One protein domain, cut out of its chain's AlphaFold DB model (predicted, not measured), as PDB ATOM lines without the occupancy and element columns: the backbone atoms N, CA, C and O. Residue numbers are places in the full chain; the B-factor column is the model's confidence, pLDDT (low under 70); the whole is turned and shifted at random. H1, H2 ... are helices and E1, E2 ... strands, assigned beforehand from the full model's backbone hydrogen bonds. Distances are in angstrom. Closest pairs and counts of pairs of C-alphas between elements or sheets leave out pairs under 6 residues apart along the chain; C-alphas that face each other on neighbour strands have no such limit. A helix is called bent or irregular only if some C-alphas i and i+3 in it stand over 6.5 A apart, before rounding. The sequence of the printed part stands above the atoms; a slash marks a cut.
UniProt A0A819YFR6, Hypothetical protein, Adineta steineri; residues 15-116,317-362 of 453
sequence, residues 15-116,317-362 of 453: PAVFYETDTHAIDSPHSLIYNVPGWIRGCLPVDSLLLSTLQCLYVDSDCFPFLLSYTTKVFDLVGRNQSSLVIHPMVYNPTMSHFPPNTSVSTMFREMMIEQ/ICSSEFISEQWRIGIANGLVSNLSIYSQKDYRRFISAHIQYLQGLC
ATOM      1  N   PRO A  15     130.992 206.071 159.110       89.38
ATOM      2  CA  PRO A  15     129.762 206.002 159.890       89.38
ATOM      3  C   PRO A  15     130.036 205.757 161.378       89.38
ATOM      4  O   PRO A  15     130.938 204.998 161.747       89.38
ATOM      5  N   ALA A  16     129.247 206.397 162.236       88.69
ATOM      6  CA  ALA A  16     129.285 206.181 163.673       88.69
ATOM      7  C   ALA A  16     128.693 204.814 164.036       88.69
ATOM      8  O   ALA A  16     127.570 204.482 163.658       88.69
ATOM      9  N   VAL A  17     129.439 204.027 164.811       86.50
ATOM     10  CA  VAL A  17     129.066 202.653 165.160       86.50
ATOM     11  C   VAL A  17     129.231 202.405 166.659       86.50
ATOM     12  O   VAL A  17     130.202 202.856 167.274       86.50
ATOM     13  N   PHE A  18     128.296 201.648 167.235       83.69
ATOM     14  CA  PHE A  18     128.442 201.025 168.550       83.69
ATOM     15  C   PHE A  18     128.976 199.600 168.410       83.69
ATOM     16  O   PHE A  18     128.462 198.819 167.605       83.69
ATOM     17  N   TYR A  19     129.983 199.260 169.210       80.69
ATOM     18  CA  TYR A  19     130.612 197.944 169.240       80.69
ATOM     19  C   TYR A  19     130.287 197.187 170.527       80.69
ATOM     20  O   TYR A  19     129.935 197.776 171.546       80.69
ATOM     21  N   GLU A  20     130.415 195.870 170.525       74.38
ATOM     22  CA  GLU A  20     130.249 195.087 171.745       74.38
ATOM     23  C   GLU A  20     131.400 195.329 172.727       74.38
ATOM     24  O   GLU A  20     132.580 195.230 172.383       74.38
ATOM     25  N   THR A  21     131.049 195.724 173.954       64.62
ATOM     26  CA  THR A  21     131.999 195.817 175.067       64.62
ATOM     27  C   THR A  21     132.209 194.426 175.624       64.62
ATOM     28  O   THR A  21     131.375 193.961 176.399       64.62
ATOM     29  N   ASP A  22     133.304 193.781 175.246       56.06
ATOM     30  CA  ASP A  22     133.720 192.554 175.907       56.06
ATOM     31  C   ASP A  22     134.653 192.918 177.069       56.06
ATOM     32  O   ASP A  22     135.745 193.450 176.875       56.06
ATOM     33  N   THR A  23     134.200 192.697 178.303       54.03
ATOM     34  CA  THR A  23     134.971 193.015 179.516       54.03
ATOM     35  C   THR A  23     136.102 192.018 179.775       54.03
ATOM     36  O   THR A  23     136.870 192.214 180.718       54.03
ATOM     37  N   HIS A  24     136.216 190.953 178.971       50.53
ATOM     38  CA  HIS A  24     137.115 189.828 179.238       50.53
ATOM     39  C   HIS A  24     138.183 189.543 178.173       50.53
ATOM     40  O   HIS A  24     139.020 188.673 178.410       50.53
ATOM     41  N   ALA A  25     138.239 190.275 177.055       45.25
ATOM     42  CA  ALA A  25     139.249 190.028 176.026       45.25
ATOM     43  C   ALA A  25     139.756 191.326 175.386       45.25
ATOM     44  O   ALA A  25     139.041 192.000 174.653       45.25
ATOM     45  N   ILE A  26     141.025 191.649 175.643       50.81
ATOM     46  CA  ILE A  26     141.727 192.829 175.109       50.81
ATOM     47  C   ILE A  26     141.990 192.701 173.588       50.81
ATOM     48  O   ILE A  26     142.231 193.709 172.933       50.81
ATOM     49  N   ASP A  27     141.852 191.499 173.008       49.19
ATOM     50  CA  ASP A  27     142.237 191.192 171.617       49.19
ATOM     51  C   ASP A  27     141.132 190.551 170.748       49.19
ATOM     52  O   ASP A  27     141.399 190.084 169.637       49.19
ATOM     53  N   SER A  28     139.874 190.510 171.200       49.00
ATOM     54  CA  SER A  28     138.782 189.979 170.369       49.00
ATOM     55  C   SER A  28     138.254 191.042 169.393       49.00
ATOM     56  O   SER A  28     138.092 192.204 169.772       49.00
ATOM     57  N   PRO A  29     137.951 190.686 168.126       52.69
ATOM     58  CA  PRO A  29     137.353 191.625 167.188       52.69
ATOM     59  C   PRO A  29     135.975 192.026 167.710       52.69
ATOM     60  O   PRO A  29     135.043 191.225 167.694       52.69
ATOM     61  N   HIS A  30     135.855 193.265 168.190       64.25
ATOM     62  CA  HIS A  30     134.585 193.777 168.675       64.25
ATOM     63  C   HIS A  30     133.520 193.658 167.578       64.25
ATOM     64  O   HIS A  30     133.684 194.196 166.476       64.25
ATOM     65  N   SER A  31     132.432 192.950 167.879       72.75
ATOM     66  CA  SER A  31     131.311 192.801 166.958       72.75
ATOM     67  C   SER A  31     130.623 194.163 166.780       72.75
ATOM     68  O   SER A  31     130.483 194.950 167.722       72.75
ATOM     69  N   LEU A  32     130.256 194.493 165.540       78.69
ATOM     70  CA  LEU A  32     129.449 195.677 165.249       78.69
ATOM     71  C   LEU A  32     128.039 195.425 165.787       78.69
ATOM     72  O   LEU A  32     127.386 194.488 165.336       78.69
ATOM     73  N   ILE A  33     127.566 196.266 166.709       79.75
ATOM     74  CA  ILE A  33     126.199 196.154 167.229       79.75
ATOM     75  C   ILE A  33     125.229 196.977 166.388       79.75
ATOM     76  O   ILE A  33     124.171 196.490 165.995       79.75
ATOM     77  N   TYR A  34     125.556 198.248 166.148       85.00
ATOM     78  CA  TYR A  34     124.601 199.181 165.556       85.00
ATOM     79  C   TYR A  34     125.290 200.322 164.814       85.00
ATOM     80  O   TYR A  34     126.214 200.939 165.342       85.00
ATOM     81  N   ASN A  35     124.811 200.621 163.605       87.31
ATOM     82  CA  ASN A  35     125.205 201.796 162.833       87.31
ATOM     83  C   ASN A  35     124.226 202.934 163.128       87.31
ATOM     84  O   ASN A  35     123.029 202.761 162.912       87.31
ATOM     85  N   VAL A  36     124.721 204.073 163.610       88.88
ATOM     86  CA  VAL A  36     123.878 205.212 163.982       88.88
ATOM     87  C   VAL A  36     123.572 206.047 162.731       88.88
ATOM     88  O   VAL A  36     124.476 206.692 162.194       88.88
ATOM     89  N   PRO A  37     122.317 206.060 162.240       89.50
ATOM     90  CA  PRO A  37     121.969 206.742 161.000       89.50
ATOM     91  C   PRO A  37     122.289 208.233 161.051       89.50
ATOM     92  O   PRO A  37     121.932 208.933 162.000       89.50
ATOM     93  N   GLY A  38     122.958 208.717 160.003       89.06
ATOM     94  CA  GLY A  38     123.300 210.127 159.848       89.06
ATOM     95  C   GLY A  38     124.418 210.623 160.764       89.06
ATOM     96  O   GLY A  38     124.790 211.784 160.656       89.06
ATOM     97  N   TRP A  39     124.979 209.788 161.643       91.56
ATOM     98  CA  TRP A  39     126.121 210.164 162.475       91.56
ATOM     99  C   TRP A  39     127.430 209.725 161.831       91.56
ATOM    100  O   TRP A  39     127.587 208.590 161.383       91.56
ATOM    101  N   ILE A  40     128.381 210.649 161.805       90.81
ATOM    102  CA  ILE A  40     129.688 210.504 161.180       90.81
ATOM    103  C   ILE A  40     130.765 210.680 162.245       90.81
ATOM    104  O   ILE A  40     130.723 211.592 163.076       90.81
ATOM    105  N   ARG A  41     131.756 209.797 162.204       86.25
ATOM    106  CA  ARG A  41     133.017 209.930 162.917       86.25
ATOM    107  C   ARG A  41     134.060 210.472 161.944       86.25
ATOM    108  O   ARG A  41     134.496 209.763 161.039       86.25
ATOM    109  N   GLY A  42     134.444 211.720 162.166       83.31
ATOM    110  CA  GLY A  42     135.584 212.372 161.535       83.31
ATOM    111  C   GLY A  42     136.808 212.392 162.452       83.31
ATOM    112  O   GLY A  42     136.792 211.863 163.567       83.31
ATOM    113  N   CYS A  43     137.871 213.047 161.996       79.94
ATOM    114  CA  CYS A  43     139.141 213.107 162.721       79.94
ATOM    115  C   CYS A  43     139.126 214.037 163.923       79.94
ATOM    116  O   CYS A  43     139.736 213.740 164.954       79.94
ATOM    117  N   LEU A  44     138.351 215.115 163.835       80.50
ATOM    118  CA  LEU A  44     138.075 215.998 164.955       80.50
ATOM    119  C   LEU A  44     136.636 215.799 165.450       80.50
ATOM    120  O   LEU A  44     135.724 215.565 164.649       80.50
ATOM    121  N   PRO A  45     136.380 215.936 166.762       80.94
ATOM    122  CA  PRO A  45     135.020 215.863 167.294       80.94
ATOM    123  C   PRO A  45     134.064 216.901 166.690       80.94
ATOM    124  O   PRO A  45     132.892 216.606 166.465       80.94
ATOM    125  N   VAL A  46     134.571 218.103 166.391       83.94
ATOM    126  CA  VAL A  46     133.792 219.163 165.735       83.94
ATOM    127  C   VAL A  46     133.424 218.786 164.300       83.94
ATOM    128  O   VAL A  46     132.283 218.981 163.898       83.94
ATOM    129  N   ASP A  47     134.340 218.166 163.560       85.12
ATOM    130  CA  ASP A  47     134.112 217.746 162.171       85.12
ATOM    131  C   ASP A  47     133.115 216.601 162.123       85.12
ATOM    132  O   ASP A  47     132.153 216.636 161.362       85.12
ATOM    133  N   SER A  48     133.281 215.659 163.051       87.88
ATOM    134  CA  SER A  48     132.326 214.584 163.286       87.88
ATOM    135  C   SER A  48     130.911 215.146 163.480       87.88
ATOM    136  O   SER A  48     129.964 214.643 162.884       87.88
ATOM    137  N   LEU A  49     130.745 216.191 164.304       90.88
ATOM    138  CA  LEU A  49     129.428 216.778 164.573       90.88
ATOM    139  C   LEU A  49     128.875 217.483 163.336       90.88
ATOM    140  O   LEU A  49     127.730 217.255 162.967       90.88
ATOM    141  N   LEU A  50     129.684 218.329 162.698       91.38
ATOM    142  CA  LEU A  50     129.271 219.147 161.559       91.38
ATOM    143  C   LEU A  50     128.832 218.302 160.354       91.38
ATOM    144  O   LEU A  50     127.903 218.697 159.647       91.38
ATOM    145  N   LEU A  51     129.477 217.155 160.138       91.62
ATOM    146  CA  LEU A  51     129.122 216.192 159.093       91.62
ATOM    147  C   LEU A  51     127.897 215.343 159.454       91.62
ATOM    148  O   LEU A  51     127.222 214.831 158.564       91.62
ATOM    149  N   SER A  52     127.598 215.208 160.747       94.44
ATOM    150  CA  SER A  52     126.457 214.431 161.227       94.44
ATOM    151  C   SER A  52     125.129 215.165 161.048       94.44
ATOM    152  O   SER A  52     125.081 216.383 160.873       94.44
ATOM    153  N   THR A  53     124.033 214.420 161.143       95.62
ATOM    154  CA  THR A  53     122.657 214.922 161.202       95.62
ATOM    155  C   THR A  53     122.075 214.732 162.604       95.62
ATOM    156  O   THR A  53     122.598 213.976 163.427       95.62
ATOM    157  N   LEU A  54     120.961 215.407 162.891       94.12
ATOM    158  CA  LEU A  54     120.231 215.234 164.152       94.12
ATOM    159  C   LEU A  54     119.127 214.175 164.061       94.12
ATOM    160  O   LEU A  54     118.344 214.050 164.998       94.12
ATOM    161  N   GLN A  55     119.069 213.401 162.970       94.06
ATOM    162  CA  GLN A  55     117.999 212.439 162.692       94.06
ATOM    163  C   GLN A  55     117.723 211.522 163.885       94.06
ATOM    164  O   GLN A  55     116.566 211.291 164.222       94.06
ATOM    165  N   CYS A  56     118.780 211.075 164.566       92.12
ATOM    166  CA  CYS A  56     118.667 210.149 165.684       92.12
ATOM    167  C   CYS A  56     118.039 210.708 166.960       92.12
ATOM    168  O   CYS A  56     117.741 209.967 167.894       92.12
ATOM    169  N   LEU A  57     117.861 212.022 167.018       92.56
ATOM    170  CA  LEU A  57     117.281 212.712 168.160       92.56
ATOM    171  C   LEU A  57     115.772 212.936 167.992       92.56
ATOM    172  O   LEU A  57     115.157 213.519 168.880       92.56
ATOM    173  N   TYR A  58     115.180 212.506 166.873       93.44
ATOM    174  CA  TYR A  58     113.755 212.659 166.591       93.44
ATOM    175  C   TYR A  58     112.942 211.411 166.932       93.44
ATOM    176  O   TYR A  58     113.435 210.287 166.861       93.44
ATOM    177  N   VAL A  59     111.665 211.629 167.252       91.56
ATOM    178  CA  VAL A  59     110.720 210.590 167.691       91.56
ATOM    179  C   VAL A  59     110.478 209.518 166.629       91.56
ATOM    180  O   VAL A  59     110.386 208.343 166.963       91.56
ATOM    181  N   ASP A  60     110.461 209.912 165.355       88.19
ATOM    182  CA  ASP A  60     110.230 209.011 164.219       88.19
ATOM    183  C   ASP A  60     111.494 208.234 163.808       88.19
ATOM    184  O   ASP A  60     111.517 207.572 162.772       88.19
ATOM    185  N   SER A  61     112.584 208.347 164.575       89.81
ATOM    186  CA  SER A  61     113.836 207.660 164.285       89.81
ATOM    187  C   SER A  61     113.980 206.371 165.084       89.81
ATOM    188  O   SER A  61     114.089 206.387 166.311       89.81
ATOM    189  N   ASP A  62     114.129 205.254 164.371       89.75
ATOM    190  CA  ASP A  62     114.369 203.934 164.966       89.75
ATOM    191  C   ASP A  62     115.664 203.853 165.791       89.75
ATOM    192  O   ASP A  62     115.836 202.917 166.568       89.75
ATOM    193  N   CYS A  63     116.591 204.809 165.648       90.31
ATOM    194  CA  CYS A  63     117.847 204.805 166.396       90.31
ATOM    195  C   CYS A  63     117.764 205.492 167.764       90.31
ATOM    196  O   CYS A  63     118.624 205.231 168.609       90.31
ATOM    197  N   PHE A  64     116.738 206.312 168.026       89.19
ATOM    198  CA  PHE A  64     116.582 207.002 169.310       89.19
ATOM    199  C   PHE A  64     116.528 206.029 170.511       89.19
ATOM    200  O   PHE A  64     117.264 206.247 171.480       89.19
ATOM    201  N   PRO A  65     115.775 204.906 170.468       87.25
ATOM    202  CA  PRO A  65     115.785 203.918 171.550       87.25
ATOM    203  C   PRO A  65     117.161 203.285 171.780       87.25
ATOM    204  O   PRO A  65     117.558 203.067 172.926       87.25
ATOM    205  N   PHE A  66     117.918 203.018 170.708       85.12
ATOM    206  CA  PHE A  66     119.278 202.486 170.820       85.12
ATOM    207  C   PHE A  66     120.201 203.512 171.471       85.12
ATOM    208  O   PHE A  66     120.884 203.177 172.438       85.12
ATOM    209  N   LEU A  67     120.163 204.763 171.003       83.25
ATOM    210  CA  LEU A  67     120.911 205.873 171.585       83.25
ATOM    211  C   LEU A  67     120.640 205.993 173.087       83.25
ATOM    212  O   LEU A  67     121.586 206.035 173.876       83.25
ATOM    213  N   LEU A  68     119.364 205.985 173.483       80.69
ATOM    214  CA  LEU A  68     118.974 206.055 174.885       80.69
ATOM    215  C   LEU A  68     119.484 204.835 175.660       80.69
ATOM    216  O   LEU A  68     120.107 205.011 176.692       80.69
ATOM    217  N   SER A  69     119.330 203.614 175.142       78.56
ATOM    218  CA  SER A  69     119.774 202.395 175.837       78.56
ATOM    219  C   SER A  69     121.284 202.349 176.109       78.56
ATOM    220  O   SER A  69     121.714 201.880 177.162       78.56
ATOM    221  N   TYR A  70     122.107 202.840 175.178       73.06
ATOM    222  CA  TYR A  70     123.564 202.846 175.330       73.06
ATOM    223  C   TYR A  70     124.063 204.009 176.169       73.06
ATOM    224  O   TYR A  70     125.132 203.910 176.768       73.06
ATOM    225  N   THR A  71     123.295 205.092 176.229       68.44
ATOM    226  CA  THR A  71     123.598 206.217 177.103       68.44
ATOM    227  C   THR A  71     123.120 205.945 178.522       68.44
ATOM    228  O   THR A  71     123.925 206.118 179.418       68.44
ATOM    229  N   THR A  72     121.912 205.420 178.764       65.31
ATOM    230  CA  THR A  72     121.383 205.097 180.110       65.31
ATOM    231  C   THR A  72     122.143 203.980 180.816       65.31
ATOM    232  O   THR A  72     122.471 204.137 181.987       65.31
ATOM    233  N   LYS A  73     122.545 202.912 180.111       61.91
ATOM    234  CA  LYS A  73     123.418 201.864 180.688       61.91
ATOM    235  C   LYS A  73     124.712 202.432 181.271       61.91
ATOM    236  O   LYS A  73     125.238 201.914 182.250       61.91
ATOM    237  N   VAL A  74     125.229 203.501 180.668       57.12
ATOM    238  CA  VAL A  74     126.423 204.196 181.149       57.12
ATOM    239  C   VAL A  74     126.152 204.954 182.458       57.12
ATOM    240  O   VAL A  74     127.057 205.076 183.275       57.12
ATOM    241  N   PHE A  75     124.920 205.401 182.712       54.72
ATOM    242  CA  PHE A  75     124.537 206.028 183.982       54.72
ATOM    243  C   PHE A  75     124.306 205.022 185.113       54.72
ATOM    244  O   PHE A  75     124.739 205.282 186.238       54.72
ATOM    245  N   ASP A  76     123.678 203.878 184.821       54.50
ATOM    246  CA  ASP A  76     123.431 202.820 185.814       54.50
ATOM    247  C   ASP A  76     124.746 202.302 186.423       54.50
ATOM    248  O   ASP A  76     124.832 202.037 187.622       54.50
ATOM    249  N   LEU A  77     125.815 202.250 185.616       50.97
ATOM    250  CA  LEU A  77     127.159 201.848 186.045       50.97
ATOM    251  C   LEU A  77     127.804 202.803 187.071       50.97
ATOM    252  O   LEU A  77     128.723 202.392 187.777       50.97
ATOM    253  N   VAL A  78     127.339 204.054 187.190       53.22
ATOM    254  CA  VAL A  78     127.900 205.062 188.118       53.22
ATOM    255  C   VAL A  78     127.162 205.084 189.465       53.22
ATOM    256  O   VAL A  78     127.506 205.864 190.352       53.22
ATOM    257  N   GLY A  79     126.140 204.241 189.659       50.41
ATOM    258  CA  GLY A  79     125.470 204.073 190.954       50.41
ATOM    259  C   GLY A  79     124.748 205.320 191.481       50.41
ATOM    260  O   GLY A  79     124.495 205.424 192.682       50.41
ATOM    261  N   ARG A  80     124.410 206.293 190.619       53.19
ATOM    262  CA  ARG A  80     123.524 207.398 191.010       53.19
ATOM    263  C   ARG A  80     122.074 206.979 190.787       53.19
ATOM    264  O   ARG A  80     121.699 206.693 189.659       53.19
ATOM    265  N   ASN A  81     121.257 207.011 191.843       46.84
ATOM    266  CA  ASN A  81     119.799 206.871 191.747       46.84
ATOM    267  C   ASN A  81     119.244 207.921 190.769       46.84
ATOM    268  O   ASN A  81     119.138 209.104 191.094       46.84
ATOM    269  N   GLN A  82     118.937 207.482 189.551       53.28
ATOM    270  CA  GLN A  82     118.567 208.324 188.425       53.28
ATOM    271  C   GLN A  82     117.048 208.307 188.249       53.28
ATOM    272  O   GLN A  82     116.504 207.620 187.396       53.28
ATOM    273  N   SER A  83     116.339 209.061 189.084       48.03
ATOM    274  CA  SER A  83     114.877 209.173 188.975       48.03
ATOM    275  C   SER A  83     114.409 210.392 188.172       48.03
ATOM    276  O   SER A  83     113.206 210.605 188.076       48.03
ATOM    277  N   SER A  84     115.306 211.220 187.621       52.38
ATOM    278  CA  SER A  84     114.913 212.555 187.134       52.38
ATOM    279  C   SER A  84     115.431 212.985 185.762       52.38
ATOM    280  O   SER A  84     115.119 214.099 185.356       52.38
ATOM    281  N   LEU A  85     116.200 212.166 185.036       63.38
ATOM    282  CA  LEU A  85     116.686 212.549 183.704       63.38
ATOM    283  C   LEU A  85     115.879 211.837 182.619       63.38
ATOM    284  O   LEU A  85     116.304 210.822 182.073       63.38
ATOM    285  N   VAL A  86     114.686 212.359 182.353       70.81
ATOM    286  CA  VAL A  86     113.879 211.937 181.207       70.81
ATOM    287  C   VAL A  86     114.362 212.751 180.013       70.81
ATOM    288  O   VAL A  86     114.309 213.973 180.069       70.81
ATOM    289  N   ILE A  87     114.892 212.080 178.991       81.25
ATOM    290  CA  ILE A  87     115.250 212.705 177.714       81.25
ATOM    291  C   ILE A  87     114.143 212.389 176.719       81.25
ATOM    292  O   ILE A  87     113.908 211.224 176.393       81.25
ATOM    293  N   HIS A  88     113.478 213.426 176.233       87.94
ATOM    294  CA  HIS A  88     112.420 213.315 175.247       87.94
ATOM    295  C   HIS A  88     112.987 213.473 173.834       87.94
ATOM    296  O   HIS A  88     113.811 214.362 173.590       87.94
ATOM    297  N   PRO A  89     112.538 212.646 172.877       91.94
ATOM    298  CA  PRO A  89     112.888 212.851 171.484       91.94
ATOM    299  C   PRO A  89     112.257 214.145 170.952       91.94
ATOM    300  O   PRO A  89     111.171 214.553 171.370       91.94
ATOM    301  N   MET A  90     112.924 214.779 169.993       93.69
ATOM    302  CA  MET A  90     112.393 215.941 169.285       93.69
ATOM    303  C   MET A  90     111.275 215.525 168.323       93.69
ATOM    304  O   MET A  90     111.277 214.425 167.767       93.69
ATOM    305  N   VAL A  91     110.331 216.432 168.080       93.69
ATOM    306  CA  VAL A  91     109.244 216.235 167.113       93.69
ATOM    307  C   VAL A  91     109.513 217.119 165.905       93.69
ATOM    308  O   VAL A  91     109.692 218.328 166.046       93.69
ATOM    309  N   TYR A  92     109.555 216.522 164.715       94.19
ATOM    310  CA  TYR A  92     109.705 217.282 163.482       94.19
ATOM    311  C   TYR A  92     108.342 217.779 163.010       94.19
ATOM    312  O   TYR A  92     107.398 217.005 162.871       94.19
ATOM    313  N   ASN A  93     108.252 219.078 162.729       93.25
ATOM    314  CA  ASN A  93     107.085 219.674 162.103       93.25
ATOM    315  C   ASN A  93     107.531 220.512 160.894       93.25
ATOM    316  O   ASN A  93     108.140 221.565 161.100       93.25
ATOM    317  N   PRO A  94     107.187 220.115 159.651       92.50
ATOM    318  CA  PRO A  94     107.614 220.819 158.438       92.50
ATOM    319  C   PRO A  94     107.028 222.234 158.304       92.50
ATOM    320  O   PRO A  94     107.462 222.995 157.448       92.50
ATOM    321  N   THR A  95     106.026 222.593 159.115       91.31
ATOM    322  CA  THR A  95     105.477 223.961 159.157       91.31
ATOM    323  C   THR A  95     106.233 224.890 160.104       91.31
ATOM    324  O   THR A  95     106.130 226.105 159.962       91.31
ATOM    325  N   MET A  96     106.979 224.336 161.066       88.25
ATOM    326  CA  MET A  96     107.713 225.105 162.076       88.25
ATOM    327  C   MET A  96     109.218 225.105 161.831       88.25
ATOM    328  O   MET A  96     109.863 226.104 162.132       88.25
ATOM    329  N   SER A  97     109.755 224.011 161.286       92.94
ATOM    330  CA  SER A  97     111.182 223.852 161.023       92.94
ATOM    331  C   SER A  97     111.447 223.650 159.539       92.94
ATOM    332  O   SER A  97     110.872 222.751 158.918       92.94
ATOM    333  N   HIS A  98     112.336 224.467 158.972       94.25
ATOM    334  CA  HIS A  98     112.809 224.294 157.593       94.25
ATOM    335  C   HIS A  98     114.055 223.413 157.502       94.25
ATOM    336  O   HIS A  98     114.572 223.208 156.402       94.25
ATOM    337  N   PHE A  99     114.515 222.871 158.633       95.38
ATOM    338  CA  PHE A  99     115.579 221.880 158.709       95.38
ATOM    339  C   PHE A  99     114.982 220.477 158.902       95.38
ATOM    340  O   PHE A  99     114.680 220.068 160.025       95.38
ATOM    341  N   PRO A 100     114.829 219.683 157.826       94.94
ATOM    342  CA  PRO A 100     114.501 218.271 157.948       94.94
ATOM    343  C   PRO A 100     115.488 217.522 158.863       94.94
ATOM    344  O   PRO A 100     116.671 217.876 158.889       94.94
ATOM    345  N   PRO A 101     115.079 216.426 159.532       94.00
ATOM    346  CA  PRO A 101     115.947 215.670 160.444       94.00
ATOM    347  C   PRO A 101     117.256 215.149 159.825       94.00
ATOM    348  O   PRO A 101     118.243 214.949 160.528       94.00
ATOM    349  N   ASN A 102     117.283 214.928 158.507       94.38
ATOM    350  CA  ASN A 102     118.467 214.494 157.757       94.38
ATOM    351  C   ASN A 102     119.378 215.654 157.308       94.38
ATOM    352  O   ASN A 102     120.353 215.422 156.593       94.38
ATOM    353  N   THR A 103     119.085 216.891 157.712       96.12
ATOM    354  CA  THR A 103     119.961 218.040 157.477       96.12
ATOM    355  C   THR A 103     121.227 217.893 158.313       96.12
ATOM    356  O   THR A 103     121.169 217.553 159.497       96.12
ATOM    357  N   SER A 104     122.389 218.153 157.710       95.56
ATOM    358  CA  SER A 104     123.648 218.143 158.453       95.56
ATOM    359  C   SER A 104     123.724 219.319 159.421       95.56
ATOM    360  O   SER A 104     123.281 220.434 159.117       95.56
ATOM    361  N   VAL A 105     124.361 219.102 160.570       94.31
ATOM    362  CA  VAL A 105     124.573 220.150 161.573       94.31
ATOM    363  C   VAL A 105     125.348 221.314 160.964       94.31
ATOM    364  O   VAL A 105     125.040 222.459 161.270       94.31
ATOM    365  N   SER A 106     126.289 221.068 160.042       91.38
ATOM    366  CA  SER A 106     126.992 222.135 159.322       91.38
ATOM    367  C   SER A 106     126.057 223.050 158.535       91.38
ATOM    368  O   SER A 106     126.323 224.249 158.468       91.38
ATOM    369  N   THR A 107     125.014 222.512 157.903       92.56
ATOM    370  CA  THR A 107     124.054 223.313 157.135       92.56
ATOM    371  C   THR A 107     123.158 224.111 158.069       92.56
ATOM    372  O   THR A 107     123.073 225.324 157.910       92.56
ATOM    373  N   MET A 108     122.615 223.476 159.111       93.69
ATOM    374  CA  MET A 108     121.844 224.177 160.149       93.69
ATOM    375  C   MET A 108     122.657 225.317 160.770       93.69
ATOM    376  O   MET A 108     122.189 226.435 160.957       93.69
ATOM    377  N   PHE A 109     123.925 225.039 161.056       89.69
ATOM    378  CA  PHE A 109     124.854 225.978 161.652       89.69
ATOM    379  C   PHE A 109     125.250 227.135 160.722       89.69
ATOM    380  O   PHE A 109     125.414 228.256 161.198       89.69
ATOM    381  N   ARG A 110     125.368 226.915 159.405       88.56
ATOM    382  CA  ARG A 110     125.596 228.001 158.429       88.56
ATOM    383  C   ARG A 110     124.480 229.045 158.450       88.56
ATOM    384  O   ARG A 110     124.731 230.207 158.149       88.56
ATOM    385  N   GLU A 111     123.286 228.643 158.860       90.12
ATOM    386  CA  GLU A 111     122.127 229.511 159.075       90.12
ATOM    387  C   GLU A 111     121.931 229.869 160.559       90.12
ATOM    388  O   GLU A 111     120.853 230.280 160.982       90.12
ATOM    389  N   MET A 112     122.983 229.726 161.375       92.00
ATOM    390  CA  MET A 112     122.992 230.019 162.813       92.00
ATOM    391  C   MET A 112     121.930 229.261 163.618       92.00
ATOM    392  O   MET A 112     121.548 229.692 164.703       92.00
ATOM    393  N   MET A 113     121.468 228.112 163.118       93.00
ATOM    394  CA  MET A 113     120.393 227.325 163.726       93.00
ATOM    395  C   MET A 113     119.124 228.160 163.962       93.00
ATOM    396  O   MET A 113     118.424 227.939 164.946       93.00
ATOM    397  N   ILE A 114     118.858 229.152 163.111       93.94
ATOM    398  CA  ILE A 114     117.664 229.997 163.181       93.94
ATOM    399  C   ILE A 114     116.591 229.363 162.311       93.94
ATOM    400  O   ILE A 114     116.848 229.133 161.139       93.94
ATOM    401  N   GLU A 115     115.407 229.138 162.864       94.44
ATOM    402  CA  GLU A 115     114.220 228.700 162.123       94.44
ATOM    403  C   GLU A 115     113.528 229.905 161.486       94.44
ATOM    404  O   GLU A 115     113.231 229.929 160.294       94.44
ATOM    405  N   GLN A 116     113.279 230.950 162.284       92.19
ATOM    406  CA  GLN A 116     112.489 232.095 161.847       92.19
ATOM    407  C   GLN A 116     113.028 233.409 162.400       92.19
ATOM    408  O   GLN A 116     113.503 233.513 163.529       92.19
ATOM    409  N   ILE A 317     116.524 221.875 168.952       94.56
ATOM    410  CA  ILE A 317     117.734 221.328 169.591       94.56
ATOM    411  C   ILE A 317     118.350 222.289 170.616       94.56
ATOM    412  O   ILE A 317     118.774 221.843 171.680       94.56
ATOM    413  N   CYS A 318     118.330 223.599 170.346       95.12
ATOM    414  CA  CYS A 318     118.926 224.638 171.184       95.12
ATOM    415  C   CYS A 318     118.110 224.995 172.436       95.12
ATOM    416  O   CYS A 318     118.549 225.817 173.241       95.12
ATOM    417  N   SER A 319     116.951 224.366 172.615       93.25
ATOM    418  CA  SER A 319     116.137 224.412 173.834       93.25
ATOM    419  C   SER A 319     115.797 223.016 174.367       93.25
ATOM    420  O   SER A 319     115.015 222.893 175.305       93.25
ATOM    421  N   SER A 320     116.345 221.963 173.759       92.50
ATOM    422  CA  SER A 320     116.042 220.573 174.101       92.50
ATOM    423  C   SER A 320     116.842 220.070 175.307       92.50
ATOM    424  O   SER A 320     117.895 220.605 175.666       92.50
ATOM    425  N   GLU A 321     116.386 218.962 175.890       88.62
ATOM    426  CA  GLU A 321     117.077 218.283 176.993       88.62
ATOM    427  C   GLU A 321     118.441 217.700 176.571       88.62
ATOM    428  O   GLU A 321     119.327 217.551 177.418       88.62
ATOM    429  N   PHE A 322     118.661 217.462 175.270       87.56
ATOM    430  CA  PHE A 322     119.915 216.935 174.714       87.56
ATOM    431  C   PHE A 322     121.116 217.863 174.887       87.56
ATOM    432  O   PHE A 322     122.247 217.397 174.815       87.56
ATOM    433  N   ILE A 323     120.912 219.161 175.103       89.12
ATOM    434  CA  ILE A 323     122.004 220.105 175.391       89.12
ATOM    435  C   ILE A 323     121.956 220.626 176.831       89.12
ATOM    436  O   ILE A 323     122.649 221.589 177.179       89.12
ATOM    437  N   SER A 324     121.122 220.007 177.673       85.62
ATOM    438  CA  SER A 324     121.012 220.364 179.080       85.62
ATOM    439  C   SER A 324     122.291 220.014 179.835       85.62
ATOM    440  O   SER A 324     122.982 219.031 179.556       85.62
ATOM    441  N   GLU A 325     122.582 220.809 180.859       81.69
ATOM    442  CA  GLU A 325     123.742 220.581 181.716       81.69
ATOM    443  C   GLU A 325     123.670 219.224 182.435       81.69
ATOM    444  O   GLU A 325     124.683 218.552 182.621       81.69
ATOM    445  N   GLN A 326     122.459 218.781 182.777       77.50
ATOM    446  CA  GLN A 326     122.225 217.502 183.446       77.50
ATOM    447  C   GLN A 326     122.587 216.319 182.541       77.50
ATOM    448  O   GLN A 326     123.288 215.402 182.974       77.50
ATOM    449  N   TRP A 327     122.173 216.368 181.272       78.31
ATOM    450  CA  TRP A 327     122.534 215.364 180.273       78.31
ATOM    451  C   TRP A 327     124.035 215.324 180.008       78.31
ATOM    452  O   TRP A 327     124.645 214.254 180.015       78.31
ATOM    453  N   ARG A 328     124.653 216.503 179.868       77.62
ATOM    454  CA  ARG A 328     126.096 216.651 179.655       77.62
ATOM    455  C   ARG A 328     126.914 216.039 180.795       77.62
ATOM    456  O   ARG A 328     127.811 215.239 180.537       77.62
ATOM    457  N   ILE A 329     126.613 216.404 182.046       73.81
ATOM    458  CA  ILE A 329     127.273 215.853 183.244       73.81
ATOM    459  C   ILE A 329     127.058 214.343 183.317       73.81
ATOM    460  O   ILE A 329     127.967 213.589 183.658       73.81
ATOM    461  N   GLY A 330     125.848 213.920 182.982       71.62
ATOM    462  CA  GLY A 330     125.440 212.538 182.935       71.62
ATOM    463  C   GLY A 330     126.293 211.646 182.041       71.62
ATOM    464  O   GLY A 330     126.944 210.715 182.517       71.62
ATOM    465  N   ILE A 331     126.337 211.990 180.755       72.44
ATOM    466  CA  ILE A 331     127.152 211.298 179.758       72.44
ATOM    467  C   ILE A 331     128.640 211.367 180.129       72.44
ATOM    468  O   ILE A 331     129.341 210.359 180.050       72.44
ATOM    469  N   ALA A 332     129.137 212.544 180.527       70.00
ATOM    470  CA  ALA A 332     130.555 212.730 180.824       70.00
ATOM    471  C   ALA A 332     131.016 211.835 181.984       70.00
ATOM    472  O   ALA A 332     132.032 211.158 181.867       70.00
ATOM    473  N   ASN A 333     130.256 211.777 183.079       66.00
ATOM    474  CA  ASN A 333     130.648 211.005 184.257       66.00
ATOM    475  C   ASN A 333     130.623 209.495 184.019       66.00
ATOM    476  O   ASN A 333     131.507 208.805 184.517       66.00
ATOM    477  N   GLY A 334     129.642 208.979 183.273       61.97
ATOM    478  CA  GLY A 334     129.569 207.538 183.037       61.97
ATOM    479  C   GLY A 334     130.546 207.023 181.982       61.97
ATOM    480  O   GLY A 334     130.998 205.883 182.076       61.97
ATOM    481  N   LEU A 335     130.915 207.842 180.994       62.34
ATOM    482  CA  LEU A 335     131.878 207.427 179.970       62.34
ATOM    483  C   LEU A 335     133.325 207.555 180.449       62.34
ATOM    484  O   LEU A 335     134.133 206.668 180.183       62.34
ATOM    485  N   VAL A 336     133.661 208.643 181.153       54.06
ATOM    486  CA  VAL A 336     135.048 208.961 181.537       54.06
ATOM    487  C   VAL A 336     135.633 207.931 182.505       54.06
ATOM    488  O   VAL A 336     136.830 207.667 182.437       54.06
ATOM    489  N   SER A 337     134.819 207.280 183.341       54.12
ATOM    490  CA  SER A 337     135.309 206.249 184.263       54.12
ATOM    491  C   SER A 337     135.788 204.963 183.576       54.12
ATOM    492  O   SER A 337     136.495 204.198 184.220       54.12
ATOM    493  N   ASN A 338     135.445 204.724 182.298       58.66
ATOM    494  CA  ASN A 338     135.658 203.439 181.611       58.66
ATOM    495  C   ASN A 338     136.058 203.562 180.120       58.66
ATOM    496  O   ASN A 338     135.868 202.624 179.347       58.66
ATOM    497  N   LEU A 339     136.629 204.694 179.682       62.06
ATOM    498  CA  LEU A 339     137.031 204.915 178.275       62.06
ATOM    499  C   LEU A 339     137.961 203.823 177.707       62.06
ATOM    500  O   LEU A 339     137.961 203.603 176.496       62.06
ATOM    501  N   SER A 340     138.728 203.140 178.561       64.38
ATOM    502  CA  SER A 340     139.614 202.026 178.195       64.38
ATOM    503  C   SER A 340     138.881 200.738 177.807       64.38
ATOM    504  O   SER A 340     139.465 199.910 177.121       64.38
ATOM    505  N   ILE A 341     137.621 200.563 178.226       66.25
ATOM    506  CA  ILE A 341     136.800 199.377 177.915       66.25
ATOM    507  C   ILE A 341     136.239 199.462 176.487       66.25
ATOM    508  O   ILE A 341     135.910 198.455 175.863       66.25
ATOM    509  N   TYR A 342     136.130 200.676 175.949       69.31
ATOM    510  CA  TYR A 342     135.603 200.906 174.614       69.31
ATOM    511  C   TYR A 342     136.728 200.949 173.583       69.31
ATOM    512  O   TYR A 342     137.685 201.724 173.706       69.31
ATOM    513  N   SER A 343     136.550 200.181 172.503       70.12
ATOM    514  CA  SER A 343     137.368 200.299 171.296       70.12
ATOM    515  C   SER A 343     137.534 201.769 170.908       70.12
ATOM    516  O   SER A 343     136.580 202.548 170.969       70.12
ATOM    517  N   GLN A 344     138.723 202.161 170.444       70.00
ATOM    518  CA  GLN A 344     138.954 203.508 169.898       70.00
ATOM    519  C   GLN A 344     137.980 203.856 168.763       70.00
ATOM    520  O   GLN A 344     137.721 205.028 168.501       70.00
ATOM    521  N   LYS A 345     137.416 202.838 168.102       72.88
ATOM    522  CA  LYS A 345     136.447 203.011 167.021       72.88
ATOM    523  C   LYS A 345     135.009 203.197 167.511       72.88
ATOM    524  O   LYS A 345     134.167 203.562 166.696       72.88
ATOM    525  N   ASP A 346     134.732 202.974 168.794       78.56
ATOM    526  CA  ASP A 346     133.390 203.040 169.361       78.56
ATOM    527  C   ASP A 346     132.897 204.471 169.537       78.56
ATOM    528  O   ASP A 346     133.526 205.306 170.194       78.56
ATOM    529  N   TYR A 347     131.721 204.740 168.980       80.12
ATOM    530  CA  TYR A 347     131.143 206.070 168.993       80.12
ATOM    531  C   TYR A 347     130.748 206.554 170.405       80.12
ATOM    532  O   TYR A 347     130.726 207.762 170.652       80.12
ATOM    533  N   ARG A 348     130.545 205.662 171.388       79.00
ATOM    534  CA  ARG A 348     130.327 206.067 172.793       79.00
ATOM    535  C   ARG A 348     131.474 206.910 173.338       79.00
ATOM    536  O   ARG A 348     131.233 207.744 174.195       79.00
ATOM    537  N   ARG A 349     132.695 206.792 172.806       77.50
ATOM    538  CA  ARG A 349     133.809 207.680 173.182       77.50
ATOM    539  C   ARG A 349     133.613 209.125 172.715       77.50
ATOM    540  O   ARG A 349     134.149 210.032 173.338       77.50
ATOM    541  N   PHE A 350     132.838 209.349 171.655       76.38
ATOM    542  CA  PHE A 350     132.680 210.642 170.982       76.38
ATOM    543  C   PHE A 350     131.379 211.369 171.333       76.38
ATOM    544  O   PHE A 350     131.322 212.594 171.220       76.38
ATOM    545  N   ILE A 351     130.352 210.650 171.795       80.00
ATOM    546  CA  ILE A 351     129.024 211.227 172.058       80.00
ATOM    547  C   ILE A 351     129.067 212.402 173.049       80.00
ATOM    548  O   ILE A 351     128.434 213.428 172.811       80.00
ATOM    549  N   SER A 352     129.879 212.316 174.112       79.38
ATOM    550  CA  SER A 352     130.067 213.429 175.055       79.38
ATOM    551  C   SER A 352     130.602 214.678 174.359       79.38
ATOM    552  O   SER A 352     130.197 215.788 174.695       79.38
ATOM    553  N   ALA A 353     131.524 214.500 173.414       81.06
ATOM    554  CA  ALA A 353     132.095 215.595 172.648       81.06
ATOM    555  C   ALA A 353     131.025 216.218 171.756       81.06
ATOM    556  O   ALA A 353     130.832 217.426 171.793       81.06
ATOM    557  N   HIS A 354     130.295 215.395 170.995       85.62
ATOM    558  CA  HIS A 354     129.219 215.853 170.110       85.62
ATOM    559  C   HIS A 354     128.204 216.713 170.848       85.62
ATOM    560  O   HIS A 354     127.911 217.813 170.395       85.62
ATOM    561  N   ILE A 355     127.734 216.261 172.012       85.69
ATOM    562  CA  ILE A 355     126.783 217.021 172.827       85.69
ATOM    563  C   ILE A 355     127.389 218.340 173.325       85.69
ATOM    564  O   ILE A 355     126.740 219.382 173.238       85.69
ATOM    565  N   GLN A 356     128.640 218.333 173.795       86.12
ATOM    566  CA  GLN A 356     129.329 219.556 174.229       86.12
ATOM    567  C   GLN A 356     129.512 220.558 173.083       86.12
ATOM    568  O   GLN A 356     129.255 221.749 173.254       86.12
ATOM    569  N   TYR A 357     129.922 220.089 171.903       88.31
ATOM    570  CA  TYR A 357     130.051 220.937 170.724       88.31
ATOM    571  C   TYR A 357     128.691 221.462 170.271       88.31
ATOM    572  O   TYR A 357     128.584 222.651 170.001       88.31
ATOM    573  N   LEU A 358     127.644 220.636 170.258       91.12
ATOM    574  CA  LEU A 358     126.292 221.046 169.878       91.12
ATOM    575  C   LEU A 358     125.739 222.126 170.817       91.12
ATOM    576  O   LEU A 358     125.225 223.141 170.350       91.12
ATOM    577  N   GLN A 359     125.937 221.966 172.129       91.69
ATOM    578  CA  GLN A 359     125.631 222.994 173.129       91.69
ATOM    579  C   GLN A 359     126.423 224.284 172.864       91.69
ATOM    580  O   GLN A 359     125.866 225.384 172.901       91.69
ATOM    581  N   GLY A 360     127.720 224.155 172.566       89.94
ATOM    582  CA  GLY A 360     128.587 225.269 172.197       89.94
ATOM    583  C   GLY A 360     128.091 226.017 170.959       89.94
ATOM    584  O   GLY A 360     127.996 227.242 171.003       89.94
ATOM    585  N   LEU A 361     127.725 225.297 169.895       90.25
ATOM    586  CA  LEU A 361     127.182 225.868 168.663       90.25
ATOM    587  C   LEU A 361     125.863 226.597 168.929       90.25
ATOM    588  O   LEU A 361     125.753 227.760 168.565       90.25
ATOM    589  N   CYS A 362     124.912 225.982 169.638       94.06
ATOM    590  CA  CYS A 362     123.651 226.632 170.002       94.06
ATOM    591  C   CYS A 362     123.868 227.925 170.795       94.06
ATOM    592  O   CYS A 362     123.313 228.971 170.452       94.06
TER     593      CYS A 362
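What this domain is: This is residues 15 to 116 and 317 to 362 of the 453 residues of the protein "Hypothetical protein" of Adineta steineri (UniProt A0A819YFR6). The longest helix, H5, runs through the middle, with H4 folded back beside it as a helical hairpin and H1 crossing it; H2 meets H4 at a corner, its residues 71 to 75 by residues 330 to 335 of H4, and the strand hairpin E1 E2 lies by the first residues of H5. The loop of residues 20 to 31 and the small H3 and E3 lie toward opposite ends of the longest axis. The 148 printed residues run E1 E2 H1 H2 H3 E3 H4 H5, a mixed class with 71 residues in named elements, under half; the sheet E1 - E2 is antiparallel. The whole is compact, radius of gyration of the C-alphas 15.5 A, yet elongated, spanning 51 by 34 by 26 A.

Where its parts are: E1, residues 15 to 19, begins at C-alpha 15 (129.762, 206.002, 159.890). E2, residues 32 to 41, spans 14.9 A and bends by 114 degrees at residue 38. H1 is residues 45 to 51, H2 64 to 76 (18.4 A), H3 105 to 110, E3 114 to 116 and H4 325 to 336 (16.2 A). H5, residues 348 to 362, spans 21.8 A to C-alpha 362 (123.651, 226.632, 170.002); it is irregular, with C-alphas 349 and 352 7.1 A apart.

How they stand to each other: E1 and E2 form a hairpin, with N 16 and O 39 2.9 A apart, within hydrogen-bond range. The closest C-alphas of E2 and H1, Arg 41 and Ser 48, are 4.7 A apart. H1 touches H5 (Leu 49 and His 354, 5.6 A), only just about perpendicular at 71 degrees, and H3 (Leu 50 and Ser 106, 4.4 A). H4 touches H5 (Ala 332 and Ser 352, 5.8 A) at a shallow tilt of 26 degrees, opposite ways. H2 touches H4 with residues 71 to 75 alone (Val 74 and Gly 334, 5.0 A). E3 pairs with no named strand. Every O i to N i+4 pair is within range in H1, H3 and H4; H2 has 7 of 9, H5 9 of 11.

The domain as a whole: The farthest C-alphas, His 24 and Gln 116, are 51.9 A apart. Residues 117 to 316 are not printed, a gap of 14.3 A between C-alphas. The links E1 to E2, H1 to H2, H2 to H3 and H4 to H5 are long. Residues 21 to 30, 71 to 85 and 333 to 342 have pLDDT under 70.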